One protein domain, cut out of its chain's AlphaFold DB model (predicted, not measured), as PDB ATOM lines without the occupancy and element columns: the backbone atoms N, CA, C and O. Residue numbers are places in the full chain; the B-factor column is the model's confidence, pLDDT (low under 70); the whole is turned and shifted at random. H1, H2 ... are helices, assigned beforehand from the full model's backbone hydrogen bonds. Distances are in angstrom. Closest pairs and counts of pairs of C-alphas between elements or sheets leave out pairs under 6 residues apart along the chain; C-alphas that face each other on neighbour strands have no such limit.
ATOM      1  N   ILE A   4      -0.023 -51.460   9.221       52.25
ATOM      2  CA  ILE A   4       0.011 -50.743  10.513       52.25
ATOM      3  C   ILE A   4       1.010 -51.362  11.521       52.25
ATOM      4  O   ILE A   4       1.420 -50.710  12.481       52.25
ATOM      5  N   ARG A   5       1.428 -52.625  11.336       51.12
ATOM      6  CA  ARG A   5       2.262 -53.341  12.324       51.12
ATOM      7  C   ARG A   5       3.755 -52.997  12.221       51.12
ATOM      8  O   ARG A   5       4.421 -52.912  13.248       51.12
ATOM      9  N   HIS A   6       4.276 -52.740  11.018       47.81
ATOM     10  CA  HIS A   6       5.710 -52.479  10.809       47.81
ATOM     11  C   HIS A   6       6.165 -51.075  11.243       47.81
ATOM     12  O   HIS A   6       7.307 -50.910  11.672       47.81
ATOM     13  N   THR A   7       5.287 -50.071  11.204       53.59
ATOM     14  CA  THR A   7       5.600 -48.709  11.675       53.59
ATOM     15  C   THR A   7       5.673 -48.622  13.199       53.59
ATOM     16  O   THR A   7       6.517 -47.903  13.732       53.59
ATOM     17  N   ARG A   8       4.866 -49.413  13.918       54.00
ATOM     18  CA  ARG A   8       4.832 -49.404  15.389       54.00
ATOM     19  C   ARG A   8       6.105 -49.983  16.013       54.00
ATOM     20  O   ARG A   8       6.656 -49.383  16.930       54.00
ATOM     21  N   VAL A   9       6.633 -51.078  15.460       55.75
ATOM     22  CA  VAL A   9       7.894 -51.689  15.933       55.75
ATOM     23  C   VAL A   9       9.097 -50.790  15.624       55.75
ATOM     24  O   VAL A   9       9.984 -50.636  16.458       55.75
ATOM     25  N   ARG A  10       9.094 -50.099  14.475       50.97
ATOM     26  CA  ARG A  10      10.138 -49.114  14.148       50.97
ATOM     27  C   ARG A  10      10.066 -47.864  15.037       50.97
ATOM     28  O   ARG A  10      11.102 -47.300  15.348       50.97
ATOM     29  N   SER A  11       8.884 -47.469  15.522       52.94
ATOM     30  CA  SER A  11       8.738 -46.369  16.495       52.94
ATOM     31  C   SER A  11       9.208 -46.710  17.920       52.94
ATOM     32  O   SER A  11       9.466 -45.803  18.712       52.94
ATOM     33  N   LEU A  12       9.339 -48.006  18.238       54.06
ATOM     34  CA  LEU A  12       9.982 -48.483  19.469       54.06
ATOM     35  C   LEU A  12      11.512 -48.433  19.348       54.06
ATOM     36  O   LEU A  12      12.184 -48.112  20.319       54.06
ATOM     37  N   PHE A  13      12.048 -48.677  18.146       54.97
ATOM     38  CA  PHE A  13      13.482 -48.594  17.836       54.97
ATOM     39  C   PHE A  13      13.960 -47.216  17.351       54.97
ATOM     40  O   PHE A  13      15.165 -47.004  17.230       54.97
ATOM     41  N   ASN A  14      13.059 -46.260  17.096       55.91
ATOM     42  CA  ASN A  14      13.430 -44.853  16.958       55.91
ATOM     43  C   ASN A  14      13.755 -44.331  18.354       55.91
ATOM     44  O   ASN A  14      12.909 -43.788  19.071       55.91
ATOM     45  N   VAL A  15      15.007 -44.554  18.732       55.41
ATOM     46  CA  VAL A  15      15.643 -44.000  19.912       55.41
ATOM     47  C   VAL A  15      15.748 -42.487  19.705       55.41
ATOM     48  O   VAL A  15      16.755 -41.956  19.254       55.41
ATOM     49  N   ASN A  16      14.643 -41.782  19.945       63.03
ATOM     50  CA  ASN A  16      14.644 -40.329  19.985       63.03
ATOM     51  C   ASN A  16      15.580 -39.908  21.122       63.03
ATOM     52  O   ASN A  16      15.453 -40.427  22.230       63.03
ATOM     53  N   ASN A  17      16.463 -38.938  20.873       65.00
ATOM     54  CA  ASN A  17      17.416 -38.421  21.869       65.00
ATOM     55  C   ASN A  17      16.751 -38.038  23.208       65.00
ATOM     56  O   ASN A  17      17.381 -38.114  24.254       65.00
ATOM     57  N   ILE A  18      15.458 -37.694  23.177       67.44
ATOM     58  CA  ILE A  18      14.619 -37.433  24.354       67.44
ATOM     59  C   ILE A  18      14.486 -38.683  25.244       67.44
ATOM     60  O   ILE A  18      14.800 -38.614  26.424       67.44
ATOM     61  N   ARG A  19      14.115 -39.840  24.673       69.44
ATOM     62  CA  ARG A  19      13.976 -41.105  25.421       69.44
ATOM     63  C   ARG A  19      15.316 -41.605  25.962       69.44
ATOM     64  O   ARG A  19      15.370 -42.207  27.026       69.44
ATOM     65  N   LEU A  20      16.405 -41.367  25.225       73.25
ATOM     66  CA  LEU A  20      17.757 -41.669  25.707       73.25
ATOM     67  C   LEU A  20      18.119 -40.837  26.936       73.25
ATOM     68  O   LEU A  20      18.649 -41.391  27.893       73.25
ATOM     69  N   ASN A  21      17.820 -39.536  26.921       71.31
ATOM     70  CA  ASN A  21      18.062 -38.666  28.070       71.31
ATOM     71  C   ASN A  21      17.228 -39.083  29.290       71.31
ATOM     72  O   ASN A  21      17.782 -39.172  30.378       71.31
ATOM     73  N   GLU A  22      15.951 -39.434  29.113       73.56
ATOM     74  CA  GLU A  22      15.088 -39.939  30.199       73.56
ATOM     75  C   GLU A  22      15.616 -41.253  30.812       73.56
ATOM     76  O   GLU A  22      15.638 -41.424  32.034       73.56
ATOM     77  N   LEU A  23      16.099 -42.182  29.979       76.50
ATOM     78  CA  LEU A  23      16.713 -43.429  30.449       76.50
ATOM     79  C   LEU A  23      18.034 -43.182  31.188       76.50
ATOM     80  O   LEU A  23      18.290 -43.815  32.213       76.50
ATOM     81  N   LEU A  24      18.868 -42.264  30.690       76.81
ATOM     82  CA  LEU A  24      20.117 -41.874  31.349       76.81
ATOM     83  C   LEU A  24      19.854 -41.193  32.696       76.81
ATOM     84  O   LEU A  24      20.534 -41.502  33.675       76.81
ATOM     85  N   GLU A  25      18.840 -40.331  32.768       75.38
ATOM     86  CA  GLU A  25      18.380 -39.708  34.009       75.38
ATOM     87  C   GLU A  25      17.914 -40.749  35.025       75.38
ATOM     88  O   GLU A  25      18.384 -40.767  36.166       75.38
ATOM     89  N   THR A  26      17.083 -41.695  34.588       77.00
ATOM     90  CA  THR A  26      16.611 -42.798  35.432       77.00
ATOM     91  C   THR A  26      17.767 -43.654  35.955       77.00
ATOM     92  O   THR A  26      17.808 -44.006  37.139       77.00
ATOM     93  N   ALA A  27      18.736 -43.976  35.095       80.69
ATOM     94  CA  ALA A  27      19.914 -44.748  35.471       80.69
ATOM     95  C   ALA A  27      20.790 -43.994  36.484       80.69
ATOM     96  O   ALA A  27      21.186 -44.572  37.498       80.69
ATOM     97  N   GLN A  28      21.047 -42.699  36.265       80.69
ATOM     98  CA  GLN A  28      21.822 -41.872  37.193       80.69
ATOM     99  C   GLN A  28      21.148 -41.815  38.570       80.69
ATOM    100  O   GLN A  28      21.809 -42.046  39.586       80.69
ATOM    101  N   PHE A  29      19.838 -41.559  38.620       77.25
ATOM    102  CA  PHE A  29      19.109 -41.533  39.885       77.25
ATOM    103  C   PHE A  29      19.115 -42.891  40.577       77.25
ATOM    104  O   PHE A  29      19.358 -42.949  41.777       77.25
ATOM    105  N   THR A  30      18.927 -43.982  39.836       80.88
ATOM    106  CA  THR A  30      18.997 -45.349  40.372       80.88
ATOM    107  C   THR A  30      20.345 -45.622  41.039       80.88
ATOM    108  O   THR A  30      20.387 -46.125  42.161       80.88
ATOM    109  N   ILE A  31      21.449 -45.228  40.400       83.06
ATOM    110  CA  ILE A  31      22.801 -45.382  40.956       83.06
ATOM    111  C   ILE A  31      22.980 -44.514  42.209       83.06
ATOM    112  O   ILE A  31      23.505 -44.990  43.214       83.06
ATOM    113  N   MET A  32      22.520 -43.260  42.187       83.62
ATOM    114  CA  MET A  32      22.608 -42.352  43.340       83.62
ATOM    115  C   MET A  32      21.801 -42.856  44.538       83.62
ATOM    116  O   MET A  32      22.334 -42.945  45.646       83.62
ATOM    117  N   TYR A  33      20.543 -43.243  44.317       82.81
ATOM    118  CA  TYR A  33      19.706 -43.869  45.339       82.81
ATOM    119  C   TYR A  33      20.328 -45.158  45.861       82.81
ATOM    120  O   TYR A  33      20.304 -45.390  47.067       82.81
ATOM    121  N   GLY A  34      20.925 -45.963  44.982       83.50
ATOM    122  CA  GLY A  34      21.605 -47.186  45.374       83.50
ATOM    123  C   GLY A  34      22.817 -46.942  46.259       83.50
ATOM    124  O   GLY A  34      22.934 -47.581  47.297       83.50
ATOM    125  N   LEU A  35      23.682 -45.988  45.918       85.94
ATOM    126  CA  LEU A  35      24.864 -45.671  46.723       85.94
ATOM    127  C   LEU A  35      24.485 -45.103  48.093       85.94
ATOM    128  O   LEU A  35      24.930 -45.615  49.119       85.94
ATOM    129  N   VAL A  36      23.638 -44.071  48.129       87.12
ATOM    130  CA  VAL A  36      23.228 -43.442  49.395       87.12
ATOM    131  C   VAL A  36      22.410 -44.426  50.236       87.12
ATOM    132  O   VAL A  36      22.638 -44.558  51.440       87.12
ATOM    133  N   GLY A  37      21.497 -45.160  49.595       85.06
ATOM    134  CA  GLY A  37      20.697 -46.208  50.218       85.06
ATOM    135  C   GLY A  37      21.549 -47.334  50.793       85.06
ATOM    136  O   GLY A  37      21.274 -47.785  51.900       85.06
ATOM    137  N   PHE A  38      22.618 -47.728  50.099       85.88
ATOM    138  CA  PHE A  38      23.565 -48.731  50.572       85.88
ATOM    139  C   PHE A  38      24.242 -48.309  51.872       85.88
ATOM    140  O   PHE A  38      24.131 -49.014  52.874       85.88
ATOM    141  N   PHE A  39      24.866 -47.128  51.895       87.56
ATOM    142  CA  PHE A  39      25.521 -46.637  53.106       87.56
ATOM    143  C   PHE A  39      24.524 -46.504  54.260       87.56
ATOM    144  O   PHE A  39      24.725 -47.114  55.310       87.56
ATOM    145  N   CYS A  40      23.425 -45.769  54.069       86.69
ATOM    146  CA  CYS A  40      22.426 -45.578  55.121       86.69
ATOM    147  C   CYS A  40      21.832 -46.906  55.606       86.69
ATOM    148  O   CYS A  40      21.748 -47.125  56.813       86.69
ATOM    149  N   GLY A  41      21.465 -47.804  54.691       84.94
ATOM    150  CA  GLY A  41      20.884 -49.102  55.017       84.94
ATOM    151  C   GLY A  41      21.829 -49.969  55.846       84.94
ATOM    152  O   GLY A  41      21.416 -50.496  56.877       84.94
ATOM    153  N   THR A  42      23.109 -50.052  55.464       85.25
ATOM    154  CA  THR A  42      24.128 -50.790  56.230       85.25
ATOM    155  C   THR A  42      24.372 -50.181  57.613       85.25
ATOM    156  O   THR A  42      24.514 -50.923  58.586       85.25
ATOM    157  N   TYR A  43      24.401 -48.849  57.734       87.88
ATOM    158  CA  TYR A  43      24.569 -48.190  59.034       87.88
ATOM    159  C   TYR A  43      23.392 -48.462  59.974       87.88
ATOM    160  O   TYR A  43      23.618 -48.812  61.130       87.88
ATOM    161  N   ILE A  44      22.153 -48.357  59.486       85.94
ATOM    162  CA  ILE A  44      20.952 -48.614  60.295       85.94
ATOM    163  C   ILE A  44      20.928 -50.070  60.759       85.94
ATOM    164  O   ILE A  44      20.823 -50.319  61.958       85.94
ATOM    165  N   ASN A  45      21.151 -51.016  59.839       84.81
ATOM    166  CA  ASN A  45      21.176 -52.446  60.151       84.81
ATOM    167  C   ASN A  45      22.247 -52.796  61.207       84.81
ATOM    168  O   ASN A  45      22.098 -53.763  61.945       84.81
ATOM    169  N   LYS A  46      23.329 -52.007  61.307       84.62
ATOM    170  CA  LYS A  46      24.382 -52.171  62.324       84.62
ATOM    171  C   LYS A  46      24.047 -51.525  63.674       84.62
ATOM    172  O   LYS A  46      24.523 -52.012  64.697       84.62
ATOM    173  N   ILE A  47      23.311 -50.412  63.681       86.81
ATOM    174  CA  ILE A  47      22.927 -49.694  64.909       86.81
ATOM    175  C   ILE A  47      21.861 -50.475  65.676       86.81
ATOM    176  O   ILE A  47      21.898 -50.514  66.906       86.81
ATOM    177  N   PHE A  48      20.920 -51.100  64.965       83.44
ATOM    178  CA  PHE A  48      19.897 -51.911  65.604       83.44
ATOM    179  C   PHE A  48      20.478 -53.233  66.121       83.44
ATOM    180  O   PHE A  48      21.317 -53.853  65.460       83.44
ATOM    181  N   PRO A  49      20.054 -53.681  67.317       77.12
ATOM    182  CA  PRO A  49      20.540 -54.923  67.893       77.12
ATOM    183  C   PRO A  49      20.191 -56.097  66.979       77.12
ATOM    184  O   PRO A  49      19.091 -56.164  66.416       77.12
ATOM    185  N   LYS A  50      21.142 -57.029  66.856       81.25
ATOM    186  CA  LYS A  50      20.919 -58.294  66.155       81.25
ATOM    187  C   LYS A  50      19.794 -59.067  66.830       81.25
ATOM    188  O   LYS A  50      19.580 -58.943  68.038       81.25
ATOM    189  N   PHE A  51      19.091 -59.853  66.026       75.69
ATOM    190  CA  PHE A  51      18.042 -60.723  66.518       75.69
ATOM    191  C   PHE A  51      18.598 -61.694  67.572       75.69
ATOM    192  O   PHE A  51      19.637 -62.323  67.368       75.69
ATOM    193  N   ASP A  52      17.894 -61.791  68.699       78.00
ATOM    194  CA  ASP A  52      18.207 -62.706  69.789       78.00
ATOM    195  C   ASP A  52      16.934 -63.461  70.185       78.00
ATOM    196  O   ASP A  52      15.910 -62.860  70.519       78.00
ATOM    197  N   LYS A  53      17.006 -64.794  70.131       70.62
ATOM    198  CA  LYS A  53      15.876 -65.690  70.397       70.62
ATOM    199  C   LYS A  53      15.436 -65.665  71.856       70.62
ATOM    200  O   LYS A  53      14.283 -65.996  72.124       70.62
ATOM    201  N   THR A  54      16.309 -65.259  72.781       78.19
ATOM    202  CA  THR A  54      15.995 -65.232  74.217       78.19
ATOM    203  C   THR A  54      15.131 -64.040  74.625       78.19
ATOM    204  O   THR A  54      14.683 -63.983  75.769       78.19
ATOM    205  N   LYS A  55      14.898 -63.083  73.718       80.50
ATOM    206  CA  LYS A  55      14.094 -61.887  73.987       80.50
ATOM    207  C   LYS A  55      12.599 -62.178  73.981       80.50
ATOM    208  O   LYS A  55      12.099 -63.037  73.239       80.50
ATOM    209  N   SER A  56      11.875 -61.410  74.791       85.44
ATOM    210  CA  SER A  56      10.418 -61.477  74.856       85.44
ATOM    211  C   SER A  56       9.798 -61.039  73.528       85.44
ATOM    212  O   SER A  56      10.288 -60.132  72.856       85.44
ATOM    213  N   THR A  57       8.670 -61.647  73.160       84.31
ATOM    214  CA  THR A  57       7.905 -61.296  71.952       84.31
ATOM    215  C   THR A  57       7.571 -59.802  71.897       84.31
ATOM    216  O   THR A  57       7.610 -59.194  70.829       84.31
ATOM    217  N   TRP A  58       7.304 -59.187  73.054       83.50
ATOM    218  CA  TRP A  58       7.002 -57.758  73.143       83.50
ATOM    219  C   TRP A  58       8.222 -56.866  72.877       83.50
ATOM    220  O   TRP A  58       8.097 -55.813  72.255       83.50
ATOM    221  N   GLU A  59       9.412 -57.301  73.294       86.00
ATOM    222  CA  GLU A  59      10.666 -56.586  73.032       86.00
ATOM    223  C   GLU A  59      11.005 -56.621  71.540       86.00
ATOM    224  O   GLU A  59      11.318 -55.585  70.957       86.00
ATOM    225  N   ILE A  60      10.859 -57.787  70.900       86.00
ATOM    226  CA  ILE A  60      11.067 -57.946  69.453       86.00
ATOM    227  C   ILE A  60      10.098 -57.051  68.670       86.00
ATOM    228  O   ILE A  60      10.510 -56.373  67.729       86.00
ATOM    229  N   LEU A  61       8.825 -56.997  69.074       87.56
ATOM    230  CA  LEU A  61       7.826 -56.136  68.441       87.56
ATOM    231  C   LEU A  61       8.201 -54.648  68.540       87.56
ATOM    232  O   LEU A  61       8.126 -53.928  67.544       87.56
ATOM    233  N   LEU A  62       8.621 -54.184  69.720       88.38
ATOM    234  CA  LEU A  62       9.047 -52.795  69.915       88.38
ATOM    235  C   LEU A  62      10.302 -52.456  69.104       88.38
ATOM    236  O   LEU A  62      10.370 -51.371  68.525       88.38
ATOM    237  N   GLU A  63      11.265 -53.376  69.014       88.31
ATOM    238  CA  GLU A  63      12.443 -53.201  68.162       88.31
ATOM    239  C   GLU A  63      12.061 -53.060  66.684       88.31
ATOM    240  O   GLU A  63      12.540 -52.135  66.033       88.31
ATOM    241  N   ILE A  64      11.164 -53.912  66.171       89.56
ATOM    242  CA  ILE A  64      10.669 -53.839  64.783       89.56
ATOM    243  C   ILE A  64      10.001 -52.485  64.516       89.56
ATOM    244  O   ILE A  64      10.271 -51.847  63.495       89.56
ATOM    245  N   LEU A  65       9.130 -52.027  65.421       90.56
ATOM    246  CA  LEU A  65       8.433 -50.747  65.271       90.56
ATOM    247  C   LEU A  65       9.414 -49.569  65.288       90.56
ATOM    248  O   LEU A  65       9.330 -48.689  64.431       90.56
ATOM    249  N   GLY A  66      10.369 -49.570  66.222       90.31
ATOM    250  CA  GLY A  66      11.408 -48.544  66.304       90.31
ATOM    251  C   GLY A  66      12.287 -48.504  65.054       90.31
ATOM    252  O   GLY A  66      12.511 -47.435  64.484       90.31
ATOM    253  N   GLU A  67      12.726 -49.671  64.585       90.19
ATOM    254  CA  GLU A  67      13.532 -49.827  63.372       90.19
ATOM    255  C   GLU A  67      12.774 -49.325  62.137       90.19
ATOM    256  O   GLU A  67      13.306 -48.526  61.366       90.19
ATOM    257  N   THR A  68      11.487 -49.654  62.012       88.81
ATOM    258  CA  THR A  68      10.627 -49.187  60.910       88.81
ATOM    259  C   THR A  68      10.471 -47.660  60.889       88.81
ATOM    260  O   THR A  68      10.541 -47.042  59.822       88.81
ATOM    261  N   VAL A  69      10.297 -47.019  62.053       91.38
ATOM    262  CA  VAL A  69      10.198 -45.551  62.144       91.38
ATOM    263  C   VAL A  69      11.507 -44.888  61.717       91.38
ATOM    264  O   VAL A  69      11.488 -43.954  60.911       91.38
ATOM    265  N   VAL A  70      12.649 -45.384  62.204       90.31
ATOM    266  CA  VAL A  70      13.968 -44.854  61.824       90.31
ATOM    267  C   VAL A  70      14.217 -45.028  60.326       90.31
ATOM    268  O   VAL A  70      14.647 -44.081  59.667       90.31
ATOM    269  N   LEU A  71      13.874 -46.187  59.758       87.81
ATOM    270  CA  LEU A  71      13.996 -46.444  58.322       87.81
ATOM    271  C   LEU A  71      13.166 -45.464  57.486       87.81
ATOM    272  O   LEU A  71      13.675 -44.928  56.502       87.81
ATOM    273  N   SER A  72      11.926 -45.179  57.892       87.69
ATOM    274  CA  SER A  72      11.062 -44.202  57.215       87.69
ATOM    275  C   SER A  72      11.690 -42.802  57.192       87.69
ATOM    276  O   SER A  72      11.768 -42.161  56.138       87.69
ATOM    277  N   ILE A  73      12.232 -42.354  58.331       90.38
ATOM    278  CA  ILE A  73      12.941 -41.071  58.438       90.38
ATOM    279  C   ILE A  73      14.174 -41.059  57.523       90.38
ATOM    280  O   ILE A  73      14.403 -40.089  56.798       90.38
ATOM    281  N   CYS A  74      14.957 -42.138  57.503       88.31
ATOM    282  CA  CYS A  74      16.130 -42.236  56.640       88.31
ATOM    283  C   CYS A  74      15.760 -42.176  55.154       88.31
ATOM    284  O   CYS A  74      16.353 -41.384  54.426       88.31
ATOM    285  N   ILE A  75      14.750 -42.926  54.705       85.94
ATOM    286  CA  ILE A  75      14.262 -42.882  53.316       85.94
ATOM    287  C   ILE A  75      13.847 -41.457  52.931       85.94
ATOM    288  O   ILE A  75      14.208 -40.978  51.853       85.94
ATOM    289  N   PHE A  76      13.144 -40.750  53.819       86.00
ATOM    290  CA  PHE A  76      12.741 -39.364  53.592       86.00
ATOM    291  C   PHE A  76      13.942 -38.435  53.343       86.00
ATOM    292  O   PHE A  76      13.928 -37.639  52.399       86.00
ATOM    293  N   TYR A  77      15.007 -38.553  54.141       87.19
ATOM    294  CA  TYR A  77      16.216 -37.750  53.945       87.19
ATOM    295  C   TYR A  77      17.032 -38.179  52.724       87.19
ATOM    296  O   TYR A  77      17.534 -37.311  52.016       87.19
ATOM    297  N   ILE A  78      17.110 -39.476  52.412       85.25
ATOM    298  CA  ILE A  78      17.783 -39.973  51.201       85.25
ATOM    299  C   ILE A  78      17.140 -39.370  49.948       85.25
ATOM    300  O   ILE A  78      17.850 -38.864  49.079       85.25
ATOM    301  N   ARG A  79      15.801 -39.336  49.877       81.19
ATOM    302  CA  ARG A  79      15.065 -38.684  48.777       81.19
ATOM    303  C   ARG A  79      15.432 -37.213  48.628       81.19
ATOM    304  O   ARG A  79      15.623 -36.743  47.509       81.19
ATOM    305  N   LYS A  80      15.559 -36.481  49.738       82.31
ATOM    306  CA  LYS A  80      16.006 -35.082  49.699       82.31
ATOM    307  C   LYS A  80      17.449 -34.957  49.216       82.31
ATOM    308  O   LYS A  80      17.712 -34.120  48.364       82.31
ATOM    309  N   LEU A  81      18.359 -35.793  49.715       83.81
ATOM    310  CA  LEU A  81      19.779 -35.752  49.355       83.81
ATOM    311  C   LEU A  81      20.010 -36.030  47.868       83.81
ATOM    312  O   LEU A  81      20.731 -35.287  47.211       83.81
ATOM    313  N   VAL A  82      19.362 -37.059  47.323       78.06
ATOM    314  CA  VAL A  82      19.529 -37.431  45.913       78.06
ATOM    315  C   VAL A  82      18.972 -36.353  44.976       78.06
ATOM    316  O   VAL A  82      19.578 -36.076  43.946       78.06
ATOM    317  N   LYS A  83      17.872 -35.679  45.349       73.00
ATOM    318  CA  LYS A  83      17.283 -34.585  44.553       73.00
ATOM    319  C   LYS A  83      18.118 -33.296  44.538       73.00
ATOM    320  O   LYS A  83      17.895 -32.462  43.668       73.00
ATOM    321  N   ILE A  84      19.065 -33.115  45.466       76.94
ATOM    322  CA  ILE A  84      19.982 -31.957  45.467       76.94
ATOM    323  C   ILE A  84      21.007 -32.066  44.334       76.94
ATOM    324  O   ILE A  84      21.478 -31.047  43.833       76.94
ATOM    325  N   ILE A  85      21.368 -33.286  43.930       69.69
ATOM    326  CA  ILE A  85      22.403 -33.506  42.924       69.69
ATOM    327  C   ILE A  85      21.804 -33.226  41.535       69.69
ATOM    328  O   ILE A  85      20.872 -33.925  41.125       69.69
ATOM    329  N   PRO A  86      22.309 -32.215  40.799       65.06
ATOM    330  CA  PRO A  86      21.844 -31.940  39.449       65.06
ATOM    331  C   PRO A  86      22.207 -33.088  38.499       65.06
ATOM    332  O   PRO A  86      23.196 -33.794  38.706       65.06
ATOM    333  N   LEU A  87      21.420 -33.271  37.435       64.88
ATOM    334  CA  LEU A  87      21.723 -34.260  36.400       64.88
ATOM    335  C   LEU A  87      23.110 -33.986  35.792       64.88
ATOM    336  O   LEU A  87      23.358 -32.898  35.272       64.88
ATOM    337  N   ILE A  88      24.011 -34.969  35.859       62.69
ATOM    338  CA  ILE A  88      25.419 -34.799  35.466       62.69
ATOM    339  C   ILE A  88      25.576 -35.054  33.962       62.69
ATOM    340  O   ILE A  88      26.415 -34.437  33.309       62.69
ATOM    341  N   VAL A  89      24.748 -35.935  33.393       59.44
ATOM    342  CA  VAL A  89      24.828 -36.340  31.986       59.44
ATOM    343  C   VAL A  89      23.659 -35.747  31.204       59.44
ATOM    344  O   VAL A  89      22.523 -36.176  31.359       59.44
ATOM    345  N   HIS A  90      23.945 -34.784  30.329       56.56
ATOM    346  CA  HIS A  90      23.003 -34.283  29.325       56.56
ATOM    347  C   HIS A  90      23.592 -34.502  27.928       56.56
ATOM    348  O   HIS A  90      24.675 -33.994  27.631       56.56
ATOM    349  N   LEU A  91      22.890 -35.227  27.046       55.59
ATOM    350  CA  LEU A  91      23.292 -35.306  25.638       55.59
ATOM    351  C   LEU A  91      23.005 -33.963  24.941       55.59
ATOM    352  O   LEU A  91      21.874 -33.467  25.020       55.59
ATOM    353  N   PRO A  92      23.981 -33.368  24.232       44.53
ATOM    354  CA  PRO A  92      23.775 -32.115  23.521       44.53
ATOM    355  C   PRO A  92      22.865 -32.328  22.305       44.53
ATOM    356  O   PRO A  92      23.196 -33.040  21.360       44.53
ATOM    357  N   GLY A  93      21.708 -31.671  22.310       45.00
ATOM    358  CA  GLY A  93      20.774 -31.649  21.189       45.00
ATOM    359  C   GLY A  93      19.625 -30.687  21.467       45.00
ATOM    360  O   GLY A  93      19.119 -30.636  22.584       45.00
ATOM    361  N   LYS A  94      19.210 -29.903  20.462       41.38
ATOM    362  CA  LYS A  94      18.046 -28.999  20.528       41.38
ATOM    363  C   LYS A  94      16.749 -29.803  20.711       41.38
ATOM    364  O   LYS A  94      15.969 -29.950  19.776       41.38
ATOM    365  N   SER A  95      16.484 -30.318  21.901       47.44
ATOM    366  CA  SER A  95      15.143 -30.739  22.295       47.44
ATOM    367  C   SER A  95      14.749 -30.003  23.558       47.44
ATOM    368  O   SER A  95      15.575 -29.830  24.449       47.44
ATOM    369  N   ARG A  96      13.481 -29.591  23.625       48.66
ATOM    370  CA  ARG A  96      12.798 -29.070  24.818       48.66
ATOM    371  C   ARG A  96      12.670 -30.170  25.884       48.66
ATOM    372  O   ARG A  96      11.567 -30.542  26.259       48.66
ATOM    373  N   TYR A  97      13.791 -30.752  26.288       51.59
ATOM    374  CA  TYR A  97      13.867 -31.686  27.394       51.59
ATOM    375  C   TYR A  97      13.941 -30.850  28.665       51.59
ATOM    376  O   TYR A  97      14.843 -30.027  28.822       51.59
ATOM    377  N   ILE A  98      12.925 -30.998  29.507       56.81
ATOM    378  CA  ILE A  98      12.862 -30.351  30.809       56.81
ATOM    379  C   ILE A  98      13.306 -31.427  31.803       56.81
ATOM    380  O   ILE A  98      12.542 -32.372  32.014       56.81
ATOM    381  N   PRO A  99      14.524 -31.340  32.365       53.31
ATOM    382  CA  PRO A  99      14.954 -32.275  33.401       53.31
ATOM    383  C   PRO A  99      13.949 -32.238  34.563       53.31
ATOM    384  O   PRO A  99      13.339 -31.192  34.806       53.31
ATOM    385  N   TYR A 100      13.758 -33.357  35.268       50.91
ATOM    386  CA  TYR A 100      12.794 -33.506  36.376       50.91
ATOM    387  C   TYR A 100      11.290 -33.548  36.019       50.91
ATOM    388  O   TYR A 100      10.467 -33.595  36.933       50.91
ATOM    389  N   MET A 101      10.894 -33.551  34.738       49.19
ATOM    390  CA  MET A 101       9.480 -33.691  34.319       49.19
ATOM    391  C   MET A 101       9.090 -35.109  33.871       49.19
ATOM    392  O   MET A 101       7.908 -35.373  33.637       49.19
ATOM    393  N   SER A 102      10.041 -36.039  33.747       51.28
ATOM    394  CA  SER A 102       9.741 -37.430  33.398       51.28
ATOM    395  C   SER A 102       9.127 -38.154  34.601       51.28
ATOM    396  O   SER A 102       9.826 -38.723  35.437       51.28
ATOM    397  N   SER A 103       7.796 -38.131  34.685       49.81
ATOM    398  CA  SER A 103       7.005 -38.778  35.746       49.81
ATOM    399  C   SER A 103       7.140 -40.308  35.820       49.81
ATOM    400  O   SER A 103       6.604 -40.925  36.734       49.81
ATOM    401  N   GLU A 104       7.802 -40.940  34.845       49.25
ATOM    402  CA  GLU A 104       7.695 -42.388  34.636       49.25
ATOM    403  C   GLU A 104       8.590 -43.229  35.553       49.25
ATOM    404  O   GLU A 104       8.288 -44.403  35.758       49.25
ATOM    405  N   PHE A 105       9.650 -42.668  36.145       53.69
ATOM    406  CA  PHE A 105      10.490 -43.427  37.073       53.69
ATOM    407  C   PHE A 105      11.127 -42.535  38.141       53.69
ATOM    408  O   PHE A 105      12.307 -42.183  38.105       53.69
ATOM    409  N   GLU A 106      10.335 -42.181  39.149       62.19
ATOM    410  CA  GLU A 106      10.895 -41.701  40.405       62.19
ATOM    411  C   GLU A 106      11.704 -42.866  40.997       62.19
ATOM    412  O   GLU A 106      11.149 -43.933  41.260       62.19
ATOM    413  N   GLY A 107      13.021 -42.708  41.180       62.16
ATOM    414  CA  GLY A 107      13.944 -43.743  41.691       62.16
ATOM    415  C   GLY A 107      13.600 -44.343  43.069       62.16
ATOM    416  O   GLY A 107      14.415 -45.040  43.665       62.16
ATOM    417  N   GLU A 108      12.393 -44.099  43.577       69.25
ATOM    418  CA  GLU A 108      11.786 -44.674  44.767       69.25
ATOM    419  C   GLU A 108      11.661 -46.199  44.700       69.25
ATOM    420  O   GLU A 108      11.865 -46.847  45.722       69.25
ATOM    421  N   ILE A 109      11.383 -46.778  43.523       72.00
ATOM    422  CA  ILE A 109      11.318 -48.245  43.349       72.00
ATOM    423  C   ILE A 109      12.714 -48.865  43.487       72.00
ATOM    424  O   ILE A 109      12.894 -49.887  44.145       72.00
ATOM    425  N   ALA A 110      13.727 -48.234  42.892       70.88
ATOM    426  CA  ALA A 110      15.108 -48.678  43.042       70.88
ATOM    427  C   ALA A 110      15.579 -48.543  44.496       70.88
ATOM    428  O   ALA A 110      16.200 -49.460  45.037       70.88
ATOM    429  N   LEU A 111      15.237 -47.421  45.140       75.88
ATOM    430  CA  LEU A 111      15.526 -47.201  46.548       75.88
ATOM    431  C   LEU A 111      14.868 -48.276  47.412       75.88
ATOM    432  O   LEU A 111      15.564 -48.869  48.224       75.88
ATOM    433  N   SER A 112      13.574 -48.562  47.234       77.88
ATOM    434  CA  SER A 112      12.862 -49.549  48.052       77.88
ATOM    435  C   SER A 112      13.442 -50.954  47.895       77.88
ATOM    436  O   SER A 112      13.654 -51.621  48.904       77.88
ATOM    437  N   LEU A 113      13.786 -51.371  46.672       77.50
ATOM    438  CA  LEU A 113      14.397 -52.675  46.419       77.50
ATOM    439  C   LEU A 113      15.735 -52.820  47.158       77.50
ATOM    440  O   LEU A 113      15.923 -53.768  47.917       77.50
ATOM    441  N   ILE A 114      16.635 -51.849  46.985       77.94
ATOM    442  CA  ILE A 114      17.964 -51.865  47.609       77.94
ATOM    443  C   ILE A 114      17.839 -51.793  49.131       77.94
ATOM    444  O   ILE A 114      18.507 -52.541  49.840       77.94
ATOM    445  N   PHE A 115      16.957 -50.934  49.644       76.62
ATOM    446  CA  PHE A 115      16.772 -50.787  51.084       76.62
ATOM    447  C   PHE A 115      16.236 -52.071  51.715       76.62
ATOM    448  O   PHE A 115      16.806 -52.523  52.702       76.62
ATOM    449  N   VAL A 116      15.209 -52.697  51.129       80.50
ATOM    450  CA  VAL A 116      14.643 -53.962  51.627       80.50
ATOM    451  C   VAL A 116      15.695 -55.070  51.634       80.50
ATOM    452  O   VAL A 116      15.805 -55.788  52.623       80.50
ATOM    453  N   THR A 117      16.512 -55.183  50.582       78.19
ATOM    454  CA  THR A 117      17.581 -56.195  50.521       78.19
ATOM    455  C   THR A 117      18.638 -56.014  51.621       78.19
ATOM    456  O   THR A 117      19.244 -56.991  52.053       78.19
ATOM    457  N   LEU A 118      18.859 -54.790  52.103       82.38
ATOM    458  CA  LEU A 118      19.878 -54.499  53.117       82.38
ATOM    459  C   LEU A 118      19.394 -54.681  54.562       82.38
ATOM    460  O   LEU A 118      20.231 -54.833  55.453       82.38
ATOM    461  N   GLN A 119      18.081 -54.670  54.812       84.12
ATOM    462  CA  GLN A 119      17.508 -54.799  56.158       84.12
ATOM    463  C   GLN A 119      17.375 -56.266  56.599       84.12
ATOM    464  O   GLN A 119      16.283 -56.755  56.889       84.12
ATOM    465  N   THR A 120      18.496 -56.990  56.651       83.62
ATOM    466  CA  THR A 120      18.509 -58.420  57.004       83.62
ATOM    467  C   THR A 120      18.032 -58.678  58.434       83.62
ATOM    468  O   THR A 120      17.251 -59.600  58.651       83.62
ATOM    469  N   ASN A 121      18.432 -57.845  59.404       83.56
ATOM    470  CA  ASN A 121      18.064 -58.046  60.810       83.56
ATOM    471  C   ASN A 121      16.565 -57.818  61.047       83.56
ATOM    472  O   ASN A 121      15.938 -58.571  61.791       83.56
ATOM    473  N   LEU A 122      15.975 -56.812  60.396       84.75
ATOM    474  CA  LEU A 122      14.540 -56.545  60.479       84.75
ATOM    475  C   LEU A 122      13.717 -57.715  59.926       84.75
ATOM    476  O   LEU A 122      12.738 -58.131  60.547       84.75
ATOM    477  N   LEU A 123      14.128 -58.263  58.777       86.94
ATOM    478  CA  LEU A 123      13.464 -59.412  58.160       86.94
ATOM    479  C   LEU A 123      13.500 -60.640  59.076       86.94
ATOM    480  O   LEU A 123      12.473 -61.287  59.259       86.94
ATOM    481  N   GLU A 124      14.643 -60.928  59.698       86.56
ATOM    482  CA  GLU A 124      14.771 -62.030  60.659       86.56
ATOM    483  C   GLU A 124      13.838 -61.859  61.869       86.56
ATOM    484  O   GLU A 124      13.138 -62.804  62.239       86.56
ATOM    485  N   LYS A 125      13.751 -60.648  62.440       85.50
ATOM    486  CA  LYS A 125      12.844 -60.343  63.562       85.50
ATOM    487  C   LYS A 125      11.371 -60.523  63.185       85.50
ATOM    488  O   LYS A 125      10.606 -61.087  63.965       85.50
ATOM    489  N   ILE A 126      10.970 -60.058  61.999       87.12
ATOM    490  CA  ILE A 126       9.591 -60.191  61.499       87.12
ATOM    491  C   ILE A 126       9.237 -61.663  61.277       87.12
ATOM    492  O   ILE A 126       8.157 -62.097  61.675       87.12
ATOM    493  N   LEU A 127      10.141 -62.437  60.668       88.19
ATOM    494  CA  LEU A 127       9.930 -63.864  60.424       88.19
ATOM    495  C   LEU A 127       9.775 -64.644  61.732       88.19
ATOM    496  O   LEU A 127       8.875 -65.472  61.839       88.19
ATOM    497  N   GLU A 128      10.603 -64.364  62.736       86.12
ATOM    498  CA  GLU A 128      10.459 -64.980  64.056       86.12
ATOM    499  C   GLU A 128       9.131 -64.596  64.718       86.12
ATOM    500  O   GLU A 128       8.408 -65.458  65.214       86.12
ATOM    501  N   LEU A 129       8.792 -63.304  64.731       86.31
ATOM    502  CA  LEU A 129       7.544 -62.834  65.326       86.31
ATOM    503  C   LEU A 129       6.333 -63.502  64.657       86.31
ATOM    504  O   LEU A 129       5.401 -63.916  65.342       86.31
ATOM    505  N   SER A 130       6.382 -63.657  63.333       87.56
ATOM    506  CA  SER A 130       5.372 -64.380  62.563       87.56
ATOM    507  C   SER A 130       5.233 -65.828  63.037       87.56
ATOM    508  O   SER A 130       4.115 -66.263  63.297       87.56
ATOM    509  N   LYS A 131       6.341 -66.565  63.207       87.25
ATOM    510  CA  LYS A 131       6.313 -67.952  63.707       87.25
ATOM    511  C   LYS A 131       5.676 -68.059  65.091       87.25
ATOM    512  O   LYS A 131       4.776 -68.870  65.285       87.25
ATOM    513  N   ARG A 132       6.061 -67.170  66.015       85.56
ATOM    514  CA  ARG A 132       5.530 -67.135  67.390       85.56
ATOM    515  C   ARG A 132       4.029 -66.841  67.453       85.56
ATOM    516  O   ARG A 132       3.358 -67.307  68.366       85.56
ATOM    517  N   ILE A 133       3.503 -66.046  66.520       83.88
ATOM    518  CA  ILE A 133       2.071 -65.709  66.458       83.88
ATOM    519  C   ILE A 133       1.266 -66.829  65.788       83.88
ATOM    520  O   ILE A 133       0.155 -67.121  66.224       83.88
ATOM    521  N   VAL A 134       1.808 -67.439  64.731       84.12
ATOM    522  CA  VAL A 134       1.149 -68.533  63.999       84.12
ATOM    523  C   VAL A 134       1.201 -69.853  64.787       84.12
ATOM    524  O   VAL A 134       0.330 -70.699  64.600       84.12
ATOM    525  N   GLY A 135       2.148 -69.999  65.720       67.38
ATOM    526  CA  GLY A 135       2.288 -71.185  66.571       67.38
ATOM    527  C   GLY A 135       3.070 -72.325  65.914       67.38
ATOM    528  O   GLY A 135       2.868 -73.484  66.268       67.38
TER     529      GLY A 135
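Overview. This is residues 4 to 135 of the 137 residues of an uncharacterized protein of viral metagenome (UniProt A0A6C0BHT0). Two long helices, H2 and H3, make a long helical hairpin, shifted along each other and touching over part of their lengths; H4 packs on H2, and H5 folds over the first part of H3. Residues 4 to 15, of which 4 to 13 belong to H1, stick out at one end, and a long loop, residues 85 to 107, leads from H3 to H4. The printed part has 132 residues with five named helices, H1 to H5 in that order, and no named strand: all helix. It is only just loose, close to extended, with a radius of gyration of the C-alphas of 20.9 A, and its flat outline spans 64 by 38 by 17 A.

Arrangement. Start with the hub, H2, residues 17 to 47, which touches three helices. H3, residues 57 to 84, touches it with residues 71 to 82 alone; look at the closest C-alphas, Met 32 and Val 82, 6.3 A apart. The two form a hairpin and run opposite ways at a tilt of 37 degrees, only just steep. H4, residues 108 to 118, touches H2 at a shallow tilt of 32 degrees, the same way; their closest C-alphas, Tyr 33 and Leu 111, are 5.5 A apart. H3 and H4 are close but not clearly touching, the closest C-alphas, Arg 79 and Glu 108, being 7.9 A apart. H5, residues 120 to 134, touches residues 57 to 67 of H3, opposite ways at a tilt of 37 degrees, only just steep; find the closest C-alphas at Ile 64 and Leu 122, 6.4 A apart. H2 and H5 only just touch, only at their ends, with 3 pairs of C-alphas within 8 A, the closest being Asn 45 and Asn 121, 6.4 A. H4 and H5 meet only through their link. H1, residues 4 to 13, is apart from H2, H3, H4 and H5. Every O i to N i+4 pair is within hydrogen-bond range in H2, H3, H4 and H5, and 4 of 6 are in H1.

Along the chain. Find C-alpha 17 at (17.416, -38.421, 21.869); from there H2 runs 44.8 A to C-alpha 47 at (22.927, -49.694, 64.909). H3 measures 41.3 A, H5 21.3 A, H1 15.5 A and H4 15.2 A. H5 ends at C-alpha 134, at (1.149, -68.533, 63.999).

Size, cuts and confidence. Look for the two farthest C-alphas at Ile 4 and Thr 54, 67.3 A apart. The printed part has no cut. The link from H3 to H4, 23 residues, is long. Mean pLDDT of the printed part is 74.6; residues 4 to 19, 85 to 108 and 135 of this model are under 70.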